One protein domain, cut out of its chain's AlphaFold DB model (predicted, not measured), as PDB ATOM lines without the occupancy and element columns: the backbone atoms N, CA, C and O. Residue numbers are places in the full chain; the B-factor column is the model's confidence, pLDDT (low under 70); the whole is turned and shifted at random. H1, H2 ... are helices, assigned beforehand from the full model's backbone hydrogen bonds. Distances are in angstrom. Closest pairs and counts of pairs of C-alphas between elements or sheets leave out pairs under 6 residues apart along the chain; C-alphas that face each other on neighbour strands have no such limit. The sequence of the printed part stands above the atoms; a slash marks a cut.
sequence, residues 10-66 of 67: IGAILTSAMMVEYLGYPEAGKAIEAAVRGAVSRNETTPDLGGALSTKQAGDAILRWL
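This is residues 10 to 66 of the 67 residues of the protein "Isocitrate/isopropylmalate dehydrogenase family protein" of Pyrinomonadaceae bacterium (UniProt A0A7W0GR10). A long helical hairpin of H1 and H2 makes most of the length, and the third helix, H3, packs steeply across H2 at residues 35 to 39, in the part of H2 away from the hairpin's turn. The long link of residues 42 to 54 loops round at the open end of the hairpin and leads into H3. The printed part has 57 residues with three named helices, in the order H1, H2, H3, and no named strand; the class is all helix. The whole is compact, with a radius of gyration of the C-alphas of 11.3 A, and its outline is a rod, with spans of 35 by 16 by 15 A.

H1 covers residues 10 to 22 and is 18.4 A long from first to last C-alpha; C-alpha 10 stands at (38.090, 122.897, 56.790). After a tight link of 3 residues comes H2, residues 26 to 41, the longest helix by residues, 22.3 A from C-alpha 26 at (36.034, 131.452, 40.681) to C-alpha 41. A long link of 13 residues, 42 to 54, has no named element. H3 covers residues 55 to 64, is 14.7 A long from first to last C-alpha, and ends with C-alpha 64 at (30.178, 114.213, 48.832).

H1 and H2 form a helical hairpin. They touch, with 19 pairs of C-alphas within 8 A, and run opposite ways at a shallow tilt of 18 degrees. Their closest C-alphas are those of Ala 17 and Gly 29, 4.2 A apart. H2 and H3 touch, with 8 pairs of C-alphas within 8 A, and H2 does so with residues 35 to 39 alone. The closest C-alphas of these two are those of Ala 39 and Ile 62, 5.4 A apart. H2 and H3 run opposite ways at a steep tilt of 65 degrees. H1 and H3 are close but not clearly touching: their closest C-alphas, those of Ile 10 and Gly 59, are 7.9 A apart. These two helices run the same way at a steep tilt of 49 degrees. In H1, H2 and H3 every O i to N i+4 pair is within hydrogen-bond range.

The two C-alphas farthest apart are those of Gly 24, in the link from H1 to H2, and Ala 52, in the link from H2 to H3, at 35.0 A. The first and last printed C-alphas, those of Ile 10 and Leu 66, are 13.9 A apart. The C-alphas of residues 42 to 54 lie 10 to 16 A from the mean of the C-alphas. The printed part has no cut. The mean pLDDT of the printed part is 98.0, and no printed residue is under 70.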
ATOM      1  N   ILE A  10      38.877 121.837  57.447       98.06
ATOM      2  CA  ILE A  10      38.090 122.897  56.790       98.06
ATOM      3  C   ILE A  10      38.932 124.134  56.469       98.06
ATOM      4  O   ILE A  10      38.824 124.669  55.370       98.06
ATOM      5  N   GLY A  11      39.805 124.569  57.383       97.69
ATOM      6  CA  GLY A  11      40.635 125.756  57.155       97.69
ATOM      7  C   GLY A  11      41.558 125.612  55.940       97.69
ATOM      8  O   GLY A  11      41.660 126.528  55.123       97.69
ATOM      9  N   ALA A  12      42.176 124.439  55.772       98.31
ATOM     10  CA  ALA A  12      43.037 124.156  54.624       98.31
ATOM     11  C   ALA A  12      42.230 124.066  53.317       98.31
ATOM     12  O   ALA A  12      42.670 124.557  52.276       98.31
ATOM     13  N   ILE A  13      41.029 123.484  53.376       98.50
ATOM     14  CA  ILE A  13      40.126 123.364  52.226       98.50
ATOM     15  C   ILE A  13      39.627 124.744  51.772       98.50
ATOM     16  O   ILE A  13      39.719 125.056  50.589       98.50
ATOM     17  N   LEU A  14      39.178 125.605  52.689       98.56
ATOM     18  CA  LEU A  14      38.737 126.966  52.353       98.56
ATOM     19  C   LEU A  14      39.893 127.844  51.853       98.56
ATOM     20  O   LEU A  14      39.714 128.619  50.921       98.56
ATOM     21  N   THR A  15      41.101 127.667  52.394       98.69
ATOM     22  CA  THR A  15      42.303 128.317  51.836       98.69
ATOM     23  C   THR A  15      42.560 127.857  50.398       98.69
ATOM     24  O   THR A  15      42.912 128.662  49.540       98.69
ATOM     25  N   SER A  16      42.338 126.572  50.109       98.38
ATOM     26  CA  SER A  16      42.450 126.037  48.749       98.38
ATOM     27  C   SER A  16      41.369 126.605  47.823       98.38
ATOM     28  O   SER A  16      41.673 126.889  46.669       98.38
ATOM     29  N   ALA A  17      40.150 126.844  48.327       98.50
ATOM     30  CA  ALA A  17      39.102 127.553  47.593       98.50
ATOM     31  C   ALA A  17      39.569 128.965  47.200       98.50
ATOM     32  O   ALA A  17      39.615 129.281  46.016       98.50
ATOM     33  N   MET A  18      40.052 129.762  48.161       98.62
ATOM     34  CA  MET A  18      40.607 131.098  47.887       98.62
ATOM     35  C   MET A  18      41.754 131.059  46.863       98.62
ATOM     36  O   MET A  18      41.856 131.926  45.996       98.62
ATOM     37  N   MET A  19      42.621 130.045  46.944       98.75
ATOM     38  CA  MET A  19      43.733 129.864  46.010       98.75
ATOM     39  C   MET A  19      43.247 129.614  44.578       98.75
ATOM     40  O   MET A  19      43.776 130.224  43.650       98.75
ATOM     41  N   VAL A  20      42.260 128.738  44.368       98.38
ATOM     42  CA  VAL A  20      41.765 128.465  43.007       98.38
ATOM     43  C   VAL A  20      41.008 129.657  42.421       98.38
ATOM     44  O   VAL A  20      41.133 129.910  41.224       98.38
ATOM     45  N   GLU A  21      40.312 130.445  43.246       98.44
ATOM     46  CA  GLU A  21      39.719 131.717  42.809       98.44
ATOM     47  C   GLU A  21      40.797 132.693  42.333       98.44
ATOM     48  O   GLU A  21      40.690 133.244  41.236       98.44
ATOM     49  N   TYR A  22      41.873 132.844  43.112       98.38
ATOM     50  CA  TYR A  22      43.018 133.681  42.747       98.38
ATOM     51  C   TYR A  22      43.687 133.232  41.437       98.38
ATOM     52  O   TYR A  22      44.134 134.064  40.650       98.38
ATOM     53  N   LEU A  23      43.718 131.925  41.165       98.69
ATOM     54  CA  LEU A  23      44.254 131.352  39.925       98.69
ATOM     55  C   LEU A  23      43.323 131.505  38.706       98.69
ATOM     56  O   LEU A  23      43.667 131.030  37.625       98.69
ATOM     57  N   GLY A  24      42.167 132.161  38.854       98.62
ATOM     58  CA  GLY A  24      41.227 132.413  37.761       98.62
ATOM     59  C   GLY A  24      40.097 131.389  37.637       98.62
ATOM     60  O   GLY A  24      39.420 131.370  36.610       98.62
ATOM     61  N   TYR A  25      39.854 130.568  38.667       98.56
ATOM     62  CA  TYR A  25      38.774 129.571  38.702       98.56
ATOM     63  C   TYR A  25      37.721 129.896  39.780       98.56
ATOM     64  O   TYR A  25      37.551 129.129  40.732       98.56
ATOM     65  N   PRO A  26      36.979 131.014  39.655       98.00
ATOM     66  CA  PRO A  26      36.034 131.452  40.681       98.00
ATOM     67  C   PRO A  26      34.906 130.445  40.936       98.00
ATOM     68  O   PRO A  26      34.499 130.244  42.074       98.00
ATOM     69  N   GLU A  27      34.419 129.766  39.896       98.25
ATOM     70  CA  GLU A  27      33.343 128.778  40.046       98.25
ATOM     71  C   GLU A  27      33.808 127.518  40.791       98.25
ATOM     72  O   GLU A  27      33.045 126.946  41.565       98.25
ATOM     73  N   ALA A  28      35.081 127.129  40.643       98.06
ATOM     74  CA  ALA A  28      35.654 126.027  41.413       98.06
ATOM     75  C   ALA A  28      35.790 126.389  42.901       98.06
ATOM     76  O   ALA A  28      35.461 125.576  43.762       98.06
ATOM     77  N   GLY A  29      36.220 127.618  43.211       98.50
ATOM     78  CA  GLY A  29      36.283 128.117  44.588       98.50
ATOM     79  C   GLY A  29      34.918 128.123  45.270       98.50
ATOM     80  O   GLY A  29      34.754 127.521  46.333       98.50
ATOM     81  N   LYS A  30      33.906 128.680  44.593       98.44
ATOM     82  CA  LYS A  30      32.512 128.668  45.063       98.44
ATOM     83  C   LYS A  30      31.966 127.256  45.261       98.44
ATOM     84  O   LYS A  30      31.266 127.020  46.243       98.44
ATOM     85  N   ALA A  31      32.280 126.316  44.366       98.56
ATOM     86  CA  ALA A  31      31.862 124.921  44.511       98.56
ATOM     87  C   ALA A  31      32.462 124.279  45.774       98.56
ATOM     88  O   ALA A  31      31.748 123.614  46.526       98.56
ATOM     89  N   ILE A  32      33.744 124.535  46.061       98.56
ATOM     90  CA  ILE A  32      34.400 124.068  47.290       98.56
ATOM     91  C   ILE A  32      33.766 124.719  48.529       98.56
ATOM     92  O   ILE A  32      33.464 124.016  49.495       98.56
ATOM     93  N   GLU A  33      33.526 126.036  48.520       98.44
ATOM     94  CA  GLU A  33      32.876 126.727  49.644       98.44
ATOM     95  C   GLU A  33      31.465 126.172  49.902       98.44
ATOM     96  O   GLU A  33      31.101 125.882  51.046       98.44
ATOM     97  N   ALA A  34      30.678 125.969  48.841       98.50
ATOM     98  CA  ALA A  34      29.342 125.391  48.925       98.50
ATOM     99  C   ALA A  34      29.375 123.967  49.498       98.50
ATOM    100  O   ALA A  34      28.554 123.636  50.357       98.50
ATOM    101  N   ALA A  35      30.356 123.155  49.095       98.69
ATOM    102  CA  ALA A  35      30.528 121.805  49.612       98.69
ATOM    103  C   ALA A  35      30.863 121.792  51.114       98.69
ATOM    104  O   ALA A  35      30.254 121.052  51.891       98.69
ATOM    105  N   VAL A  36      31.769 122.675  51.553       98.56
ATOM    106  CA  VAL A  36      32.074 122.868  52.981       98.56
ATOM    107  C   VAL A  36      30.822 123.298  53.746       98.56
ATOM    108  O   VAL A  36      30.515 122.731  54.797       98.56
ATOM    109  N   ARG A  37      30.066 124.267  53.217       98.38
ATOM    110  CA  ARG A  37      28.823 124.751  53.835       98.38
ATOM    111  C   ARG A  37      27.790 123.632  53.980       98.38
ATOM    112  O   ARG A  37      27.156 123.539  55.032       98.38
ATOM    113  N   GLY A  38      27.655 122.774  52.969       98.25
ATOM    114  CA  GLY A  38      26.795 121.590  52.995       98.25
ATOM    115  C   GLY A  38      27.137 120.652  54.152       98.25
ATOM    116  O   GLY A  38      26.290 120.417  55.018       98.25
ATOM    117  N   ALA A  39      28.395 120.214  54.236       98.31
ATOM    118  CA  ALA A  39      28.865 119.321  55.298       98.31
ATOM    119  C   ALA A  39      28.693 119.931  56.701       98.31
ATOM    120  O   ALA A  39      28.152 119.294  57.611       98.31
ATOM    121  N   VAL A  40      29.081 121.200  56.876       98.19
ATOM    122  CA  VAL A  40      28.950 121.908  58.161       98.19
ATOM    123  C   VAL A  40      27.484 122.027  58.581       98.19
ATOM    124  O   VAL A  40      27.165 121.786  59.743       98.19
ATOM    125  N   SER A  41      26.569 122.318  57.649       98.06
ATOM    126  CA  SER A  41      25.131 122.435  57.949       98.06
ATOM    127  C   SER A  41      24.493 121.133  58.452       98.06
ATOM    128  O   SER A  41      23.458 121.167  59.117       98.06
ATOM    129  N   ARG A  42      25.114 119.983  58.161       97.88
ATOM    130  CA  ARG A  42      24.695 118.655  58.635       97.88
ATOM    131  C   ARG A  42      25.500 118.150  59.834       97.88
ATOM    132  O   ARG A  42      25.335 116.995  60.216       97.88
ATOM    133  N   ASN A  43      26.336 118.997  60.437       98.19
ATOM    134  CA  ASN A  43      27.257 118.631  61.515       98.19
ATOM    135  C   ASN A  43      28.205 117.469  61.142       98.19
ATOM    136  O   ASN A  43      28.653 116.710  62.003       98.19
ATOM    137  N   GLU A  44      28.531 117.323  59.851       98.31
ATOM    138  CA  GLU A  44      29.531 116.372  59.352       98.31
ATOM    139  C   GLU A  44      30.947 116.944  59.558       98.31
ATOM    140  O   GLU A  44      31.703 117.174  58.616       98.31
ATOM    141  N   THR A  45      31.298 117.225  60.814       98.44
ATOM    142  CA  THR A  45      32.511 117.961  61.200       98.44
ATOM    143  C   THR A  45      33.361 117.184  62.210       98.44
ATOM    144  O   THR A  45      32.978 116.121  62.712       98.44
ATOM    145  N   THR A  46      34.560 117.697  62.487       97.94
ATOM    146  CA  THR A  46      35.471 117.169  63.509       97.94
ATOM    147  C   THR A  46      35.052 117.587  64.933       97.94
ATOM    148  O   THR A  46      34.253 118.516  65.088       97.94
ATOM    149  N   PRO A  47      35.575 116.936  65.997       96.31
ATOM    150  CA  PRO A  47      35.155 117.193  67.379       96.31
ATOM    151  C   PRO A  47      35.330 118.633  67.872       96.31
ATOM    152  O   PRO A  47      34.568 119.078  68.723       96.31
ATOM    153  N   ASP A  48      36.296 119.383  67.337       95.12
ATOM    154  CA  ASP A  48      36.491 120.803  67.661       95.12
ATOM    155  C   ASP A  48      35.322 121.695  67.213       95.12
ATOM    156  O   ASP A  48      35.136 122.774  67.771       95.12
ATOM    157  N   LEU A  49      34.511 121.233  66.257       95.44
ATOM    158  CA  LEU A  49      33.293 121.900  65.793       95.44
ATOM    159  C   LEU A  49      32.005 121.228  66.298       95.44
ATOM    160  O   LEU A  49      30.923 121.560  65.821       95.44
ATOM    161  N   GLY A  50      32.097 120.285  67.243       95.19
ATOM    162  CA  GLY A  50      30.936 119.582  67.805       95.19
ATOM    163  C   GLY A  50      30.442 118.380  66.989       95.19
ATOM    164  O   GLY A  50      29.399 117.807  67.313       95.19
ATOM    165  N   GLY A  51      31.172 117.979  65.947       97.12
ATOM    166  CA  GLY A  51      30.921 116.744  65.211       97.12
ATOM    167  C   GLY A  51      31.648 115.534  65.805       97.12
ATOM    168  O   GLY A  51      32.239 115.589  66.884       97.12
ATOM    169  N   ALA A  52      31.613 114.413  65.085       97.19
ATOM    170  CA  ALA A  52      32.213 113.148  65.522       97.19
ATOM    171  C   ALA A  52      33.216 112.563  64.511       97.19
ATOM    172  O   ALA A  52      33.714 111.453  64.704       97.19
ATOM    173  N   LEU A  53      33.501 113.276  63.418       98.31
ATOM    174  CA  LEU A  53      34.314 112.749  62.326       98.31
ATOM    175  C   LEU A  53      35.813 112.908  62.602       98.31
ATOM    176  O   LEU A  53      36.270 113.898  63.165       98.31
ATOM    177  N   SER A  54      36.615 111.952  62.142       98.12
ATOM    178  CA  SER A  54      38.059 112.151  61.967       98.12
ATOM    179  C   SER A  54      38.351 113.171  60.857       98.12
ATOM    180  O   SER A  54      37.490 113.469  60.029       98.12
ATOM    181  N   THR A  55      39.596 113.653  60.768       97.88
ATOM    182  CA  THR A  55      40.068 114.529  59.679       97.88
ATOM    183  C   THR A  55      39.724 113.958  58.305       97.88
ATOM    184  O   THR A  55      39.219 114.672  57.443       97.88
ATOM    185  N   LYS A  56      39.978 112.656  58.112       98.06
ATOM    186  CA  LYS A  56      39.710 111.975  56.844       98.06
ATOM    187  C   LYS A  56      38.213 111.912  56.563       98.06
ATOM    188  O   LYS A  56      37.787 112.315  55.492       98.06
ATOM    189  N   GLN A  57      37.418 111.475  57.540       98.56
ATOM    190  CA  GLN A  57      35.967 111.375  57.378       98.56
ATOM    191  C   GLN A  57      35.311 112.735  57.108       98.56
ATOM    192  O   GLN A  57      34.369 112.791  56.326       98.56
ATOM    193  N   ALA A  58      35.803 113.819  57.717       98.56
ATOM    194  CA  ALA A  58      35.334 115.172  57.427       98.56
ATOM    195  C   ALA A  58      35.687 115.602  55.990       98.56
ATOM    196  O   ALA A  58      34.839 116.153  55.295       98.56
ATOM    197  N   GLY A  59      36.898 115.296  55.510       98.31
ATOM    198  CA  GLY A  59      37.274 115.517  54.107       98.31
ATOM    199  C   GLY A  59      36.405 114.717  53.129       98.31
ATOM    200  O   GLY A  59      35.875 115.281  52.174       98.31
ATOM    201  N   ASP A  60      36.189 113.431  53.415       98.50
ATOM    202  CA  ASP A  60      35.311 112.557  52.629       98.50
ATOM    203  C   ASP A  60      33.858 113.059  52.645       98.50
ATOM    204  O   ASP A  60      33.153 112.947  51.643       98.50
ATOM    205  N   ALA A  61      33.394 113.616  53.770       98.44
ATOM    206  CA  ALA A  61      32.070 114.214  53.873       98.44
ATOM    207  C   ALA A  61      31.937 115.442  52.979       98.44
ATOM    208  O   ALA A  61      31.026 115.477  52.160       98.44
ATOM    209  N   ILE A  62      32.875 116.388  53.060       98.56
ATOM    210  CA  ILE A  62      32.901 117.583  52.204       98.56
ATOM    211  C   ILE A  62      32.907 117.190  50.722       98.56
ATOM    212  O   ILE A  62      32.144 117.753  49.945       98.56
ATOM    213  N   LEU A  63      33.696 116.185  50.331       97.88
ATOM    214  CA  LEU A  63      33.753 115.725  48.942       97.88
ATOM    215  C   LEU A  63      32.391 115.242  48.411       97.88
ATOM    216  O   LEU A  63      32.095 115.472  47.244       97.88
ATOM    217  N   ARG A  64      31.535 114.631  49.246       97.94
ATOM    218  CA  ARG A  64      30.178 114.213  48.832       97.94
ATOM    219  C   ARG A  64      29.263 115.380  48.457       97.94
ATOM    220  O   ARG A  64      28.256 115.152  47.794       97.94
ATOM    221  N   TRP A  65      29.583 116.593  48.900       97.75
ATOM    222  CA  TRP A  65      28.829 117.804  48.576       97.75
ATOM    223  C   TRP A  65      29.363 118.543  47.346       97.75
ATOM    224  O   TRP A  65      28.742 119.513  46.917       97.75
ATOM    225  N   LEU A  66      30.503 118.116  46.793       93.69
ATOM    226  CA  LEU A  66      31.062 118.690  45.575       93.69
ATOM    227  C   LEU A  66      30.267 118.150  44.371       93.69
ATOM    228  O   LEU A  66      30.252 116.940  44.142       93.69
TER     229      LEU A  66